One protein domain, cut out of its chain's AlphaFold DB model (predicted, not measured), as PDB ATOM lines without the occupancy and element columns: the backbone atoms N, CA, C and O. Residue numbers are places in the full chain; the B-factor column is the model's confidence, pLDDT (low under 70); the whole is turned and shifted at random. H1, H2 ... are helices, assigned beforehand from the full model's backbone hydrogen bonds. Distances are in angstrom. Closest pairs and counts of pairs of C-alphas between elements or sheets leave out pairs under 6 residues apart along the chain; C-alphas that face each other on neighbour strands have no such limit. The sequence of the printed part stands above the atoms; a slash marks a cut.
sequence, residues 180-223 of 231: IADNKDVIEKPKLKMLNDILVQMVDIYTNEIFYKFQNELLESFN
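What this domain is: This is residues 180 to 223 of the 231 residues of the protein "Protein FAR1-RELATED SEQUENCE" of Aquilegia coerulea (UniProt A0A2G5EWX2). The long helix H3 and the short helix H1, set beyond its first end, make a rod, with residues 188 to 196 running from H1 the same way as H3 and the short helix H2 turning back beside H3. The printed part has 44 residues with three named helices, H1, H2 and H3 along the chain, no named strand, and the class is all helix. It is compact, with a radius of gyration of the C-alphas of 10.6 A and spans of 36 by 16 by 14 A.

Where its parts are: Find C-alpha 180 at (23.077, 40.441, 4.669); from there H1 runs to residue 187. Next come H2, residues 197 to 202, and H3, residues 208 to 221, 19.9 A long, ending at C-alpha 221 at (25.576, 8.134, 3.773).

How they stand to each other: H1 and H3 are close but not clearly touching, the C-alphas of Asp 185 and Asn 208 being closest at 5.6 A, at a steep tilt of 63 degrees. H2 and H3 are likewise close but not clearly touching, closest at the C-alphas of Met 202 and Phe 211, 6.8 A, at a shallow tilt of 31 degrees, opposite ways. H1 and H2 are apart. In H1, H2 and H3 every O i to N i+4 pair is within hydrogen-bond range.

The domain as a whole: The C-alphas of Ile 180 and Asn 223, farthest apart, are 35.9 A apart. The printed part has no cut; residues 185 to 187 are under pLDDT 70.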
ATOM      1  N   ILE A 180      24.015  40.990   3.680       78.62
ATOM      2  CA  ILE A 180      23.077  40.441   4.669       78.62
ATOM      3  C   ILE A 180      23.244  38.922   4.780       78.62
ATOM      4  O   ILE A 180      23.260  38.403   5.894       78.62
ATOM      5  N   ALA A 181      23.370  38.223   3.650       73.81
ATOM      6  CA  ALA A 181      23.578  36.778   3.631       73.81
ATOM      7  C   ALA A 181      24.909  36.386   4.296       73.81
ATOM      8  O   ALA A 181      24.905  35.549   5.195       73.81
ATOM      9  N   ASP A 182      26.005  37.065   3.952       73.81
ATOM     10  CA  ASP A 182      27.323  36.840   4.558       73.81
ATOM     11  C   ASP A 182      27.293  37.105   6.070       73.81
ATOM     12  O   ASP A 182      27.782  36.302   6.864       73.81
ATOM     13  N   ASN A 183      26.659  38.203   6.502       74.31
ATOM     14  CA  ASN A 183      26.499  38.498   7.928       74.31
ATOM     15  C   ASN A 183      25.691  37.414   8.648       74.31
ATOM     16  O   ASN A 183      26.021  37.063   9.778       74.31
ATOM     17  N   LYS A 184      24.644  36.872   8.019       73.19
ATOM     18  CA  LYS A 184      23.863  35.777   8.601       73.19
ATOM     19  C   LYS A 184      24.723  34.531   8.804       73.19
ATOM     20  O   LYS A 184      24.628  33.912   9.858       73.19
ATOM     21  N   ASP A 185      25.577  34.203   7.844       67.50
ATOM     22  CA  ASP A 185      26.480  33.053   7.941       67.50
ATOM     23  C   ASP A 185      27.558  33.229   9.020       67.50
ATOM     24  O   ASP A 185      27.903  32.273   9.710       67.50
ATOM     25  N   VAL A 186      28.027  34.458   9.245       66.06
ATOM     26  CA  VAL A 186      28.985  34.768  10.320       66.06
ATOM     27  C   VAL A 186      28.326  34.765  11.706       66.06
ATOM     28  O   VAL A 186      28.938  34.331  12.684       66.06
ATOM     29  N   ILE A 187      27.094  35.270  11.815       66.50
ATOM     30  CA  ILE A 187      26.404  35.459  13.100       66.50
ATOM     31  C   ILE A 187      25.708  34.170  13.558       66.50
ATOM     32  O   ILE A 187      25.764  33.815  14.736       66.50
ATOM     33  N   GLU A 188      25.042  33.459  12.648       74.19
ATOM     34  CA  GLU A 188      24.272  32.256  12.952       74.19
ATOM     35  C   GLU A 188      25.073  31.013  12.568       74.19
ATOM     36  O   GLU A 188      24.895  30.470  11.479       74.19
ATOM     37  N   LYS A 189      25.934  30.522  13.470       76.00
ATOM     38  CA  LYS A 189      26.627  29.252  13.217       76.00
ATOM     39  C   LYS A 189      25.613  28.108  13.038       76.00
ATOM     40  O   LYS A 189      24.669  27.996  13.834       76.00
ATOM     41  N   PRO A 190      25.806  27.226  12.040       78.56
ATOM     42  CA  PRO A 190      24.916  26.106  11.812       78.56
ATOM     43  C   PRO A 190      24.814  25.183  13.023       78.56
ATOM     44  O   PRO A 190      25.795  24.906  13.716       78.56
ATOM     45  N   LYS A 191      23.625  24.617  13.235       83.44
ATOM     46  CA  LYS A 191      23.435  23.585  14.260       83.44
ATOM     47  C   LYS A 191      23.867  22.221  13.728       83.44
ATOM     48  O   LYS A 191      23.473  21.808  12.635       83.44
ATOM     49  N   LEU A 192      24.641  21.494  14.529       84.06
ATOM     50  CA  LEU A 192      25.012  20.115  14.229       84.06
ATOM     51  C   LEU A 192      23.876  19.163  14.622       84.06
ATOM     52  O   LEU A 192      23.450  19.153  15.775       84.06
ATOM     53  N   LYS A 193      23.408  18.332  13.683       84.62
ATOM     54  CA  LYS A 193      22.501  17.207  13.989       84.62
ATOM     55  C   LYS A 193      23.210  16.033  14.668       84.62
ATOM     56  O   LYS A 193      22.557  15.216  15.307       84.62
ATOM     57  N   MET A 194      24.530  15.941  14.520       79.31
ATOM     58  CA  MET A 194      25.360  14.886  15.095       79.31
ATOM     59  C   MET A 194      26.762  15.426  15.375       79.31
ATOM     60  O   MET A 194      27.290  16.222  14.601       79.31
ATOM     61  N   LEU A 195      27.371  14.969  16.468       77.75
ATOM     62  CA  LEU A 195      28.779  15.220  16.760       77.75
ATOM     63  C   LEU A 195      29.639  14.324  15.865       77.75
ATOM     64  O   LEU A 195      29.675  13.108  16.033       77.75
ATOM     65  N   ASN A 196      30.286  14.941  14.885       79.50
ATOM     66  CA  ASN A 196      31.206  14.295  13.963       79.50
ATOM     67  C   ASN A 196      32.291  15.304  13.576       79.50
ATOM     68  O   ASN A 196      31.964  16.438  13.221       79.50
ATOM     69  N   ASP A 197      33.556  14.891  13.620       80.94
ATOM     70  CA  ASP A 197      34.700  15.782  13.394       80.94
ATOM     71  C   ASP A 197      34.677  16.450  12.011       80.94
ATOM     72  O   ASP A 197      35.068  17.609  11.877       80.94
ATOM     73  N   ILE A 198      34.138  15.769  10.992       81.38
ATOM     74  CA  ILE A 198      33.964  16.326   9.643       81.38
ATOM     75  C   ILE A 198      32.936  17.461   9.676       81.38
ATOM     76  O   ILE A 198      33.175  18.526   9.115       81.38
ATOM     77  N   LEU A 199      31.805  17.272  10.362       79.81
ATOM     78  CA  LEU A 199      30.792  18.324  10.492       79.81
ATOM     79  C   LEU A 199      31.330  19.526  11.271       79.81
ATOM     80  O   LEU A 199      31.055  20.654  10.883       79.81
ATOM     81  N   VAL A 200      32.117  19.301  12.326       83.44
ATOM     82  CA  VAL A 200      32.729  20.388  13.106       83.44
ATOM     83  C   VAL A 200      33.656  21.234  12.235       83.44
ATOM     84  O   VAL A 200      33.571  22.455  12.281       83.44
ATOM     85  N   GLN A 201      34.484  20.608  11.397       82.25
ATOM     86  CA  GLN A 201      35.373  21.339  10.489       82.25
ATOM     87  C   GLN A 201      34.605  22.100   9.404       82.25
ATOM     88  O   GLN A 201      34.944  23.236   9.079       82.25
ATOM     89  N   MET A 202      33.554  21.497   8.845       80.44
ATOM     90  CA  MET A 202      32.826  22.085   7.716       80.44
ATOM     91  C   MET A 202      31.958  23.287   8.107       80.44
ATOM     92  O   MET A 202      31.619  24.077   7.229       80.44
ATOM     93  N   VAL A 203      31.640  23.466   9.398       81.75
ATOM     94  CA  VAL A 203      30.947  24.663   9.915       81.75
ATOM     95  C   VAL A 203      31.710  25.950   9.597       81.75
ATOM     96  O   VAL A 203      31.085  26.956   9.288       81.75
ATOM     97  N   ASP A 204      33.042  25.923   9.658       77.62
ATOM     98  CA  ASP A 204      33.865  27.117   9.436       77.62
ATOM     99  C   ASP A 204      34.296  27.278   7.960       77.62
ATOM    100  O   ASP A 204      34.906  28.282   7.597       77.62
ATOM    101  N   ILE A 205      33.990  26.295   7.101       79.75
ATOM    102  CA  ILE A 205      34.381  26.273   5.679       79.75
ATOM    103  C   ILE A 205      33.195  26.592   4.759       79.75
ATOM    104  O   ILE A 205      33.371  27.248   3.731       79.75
ATOM    105  N   TYR A 206      31.994  26.116   5.088       75.00
ATOM    106  CA  TYR A 206      30.810  26.267   4.242       75.00
ATOM    107  C   TYR A 206      29.900  27.405   4.700       75.00
ATOM    108  O   TYR A 206      29.755  27.668   5.890       75.00
ATOM    109  N   THR A 207      29.210  28.024   3.737       77.75
ATOM    110  CA  THR A 207      28.031  28.851   4.027       77.75
ATOM    111  C   THR A 207      26.962  27.999   4.705       77.75
ATOM    112  O   THR A 207      26.898  26.784   4.480       77.75
ATOM    113  N   ASN A 208      26.073  28.612   5.490       79.44
ATOM    114  CA  ASN A 208      25.056  27.860   6.232       79.44
ATOM    115  C   ASN A 208      24.197  26.991   5.305       79.44
ATOM    116  O   ASN A 208      23.883  25.844   5.623       79.44
ATOM    117  N   GLU A 209      23.836  27.524   4.136       80.81
ATOM    118  CA  GLU A 209      23.035  26.804   3.145       80.81
ATOM    119  C   GLU A 209      23.738  25.531   2.649       80.81
ATOM    120  O   GLU A 209      23.132  24.457   2.615       80.81
ATOM    121  N   ILE A 210      25.019  25.638   2.283       80.75
ATOM    122  CA  ILE A 210      25.808  24.503   1.794       80.75
ATOM    123  C   ILE A 210      26.079  23.515   2.927       80.75
ATOM    124  O   ILE A 210      25.968  22.307   2.723       80.75
ATOM    125  N   PHE A 211      26.337  24.012   4.136       82.12
ATOM    126  CA  PHE A 211      26.524  23.174   5.309       82.12
ATOM    127  C   PHE A 211      25.302  22.295   5.600       82.12
ATOM    128  O   PHE A 211      25.459  21.103   5.852       82.12
ATOM    129  N   TYR A 212      24.077  22.832   5.536       85.31
ATOM    130  CA  TYR A 212      22.876  22.025   5.784       85.31
ATOM    131  C   TYR A 212      22.651  20.954   4.710       85.31
ATOM    132  O   TYR A 212      22.220  19.851   5.050       85.31
ATOM    133  N   LYS A 213      22.968  21.242   3.439       84.56
ATOM    134  CA  LYS A 213      22.932  20.237   2.359       84.56
ATOM    135  C   LYS A 213      23.951  19.131   2.621       84.56
ATOM    136  O   LYS A 213      23.569  17.967   2.715       84.56
ATOM    137  N   PHE A 214      25.203  19.512   2.871       82.75
ATOM    138  CA  PHE A 214      26.282  18.584   3.205       82.75
ATOM    139  C   PHE A 214      25.947  17.714   4.424       82.75
ATOM    140  O   PHE A 214      26.126  16.501   4.395       82.75
ATOM    141  N   GLN A 215      25.419  18.315   5.492       83.56
ATOM    142  CA  GLN A 215      25.050  17.589   6.702       83.56
ATOM    143  C   GLN A 215      23.954  16.551   6.438       83.56
ATOM    144  O   GLN A 215      24.011  15.464   7.006       83.56
ATOM    145  N   ASN A 216      22.968  16.856   5.591       85.31
ATOM    146  CA  ASN A 216      21.932  15.890   5.226       85.31
ATOM    147  C   ASN A 216      22.508  14.733   4.397       85.31
ATOM    148  O   ASN A 216      22.256  13.583   4.738       85.31
ATOM    149  N   GLU A 217      23.324  15.022   3.382       85.31
ATOM    150  CA  GLU A 217      23.965  13.990   2.551       85.31
ATOM    151  C   GLU A 217      24.890  13.082   3.374       85.31
ATOM    152  O   GLU A 217      24.870  11.858   3.234       85.31
ATOM    153  N   LEU A 218      25.663  13.664   4.297       82.19
ATOM    154  CA  LEU A 218      26.522  12.899   5.196       82.19
ATOM    155  C   LEU A 218      25.694  11.981   6.104       82.19
ATOM    156  O   LEU A 218      26.056  10.821   6.287       82.19
ATOM    157  N   LEU A 219      24.570  12.463   6.645       82.38
ATOM    158  CA  LEU A 219      23.665  11.636   7.447       82.38
ATOM    159  C   LEU A 219      23.053  10.493   6.632       82.38
ATOM    160  O   LEU A 219      22.997   9.365   7.118       82.38
ATOM    161  N   GLU A 220      22.639  10.760   5.395       80.56
ATOM    162  CA  GLU A 220      22.138   9.729   4.484       80.56
ATOM    163  C   GLU A 220      23.206   8.678   4.167       80.56
ATOM    164  O   GLU A 220      22.886   7.492   4.111       80.56
ATOM    165  N   SER A 221      24.479   9.070   4.052       78.44
ATOM    166  CA  SER A 221      25.576   8.134   3.773       78.44
ATOM    167  C   SER A 221      25.731   7.035   4.840       78.44
ATOM    168  O   SER A 221      26.086   5.903   4.510       78.44
ATOM    169  N   PHE A 222      25.380   7.319   6.101       73.50
ATOM    170  CA  PHE A 222      25.423   6.335   7.191       73.50
ATOM    171  C   PHE A 222      24.295   5.297   7.132       73.50
ATOM    172  O   PHE A 222      24.381   4.267   7.801       73.50
ATOM    173  N   ASN A 223      23.256   5.520   6.321       73.38
ATOM    174  CA  ASN A 223      22.195   4.533   6.107       73.38
ATOM    175  C   ASN A 223      22.613   3.409   5.145       73.38
ATOM    176  O   ASN A 223      21.879   2.429   4.991       73.38
TER     177      ASN A 223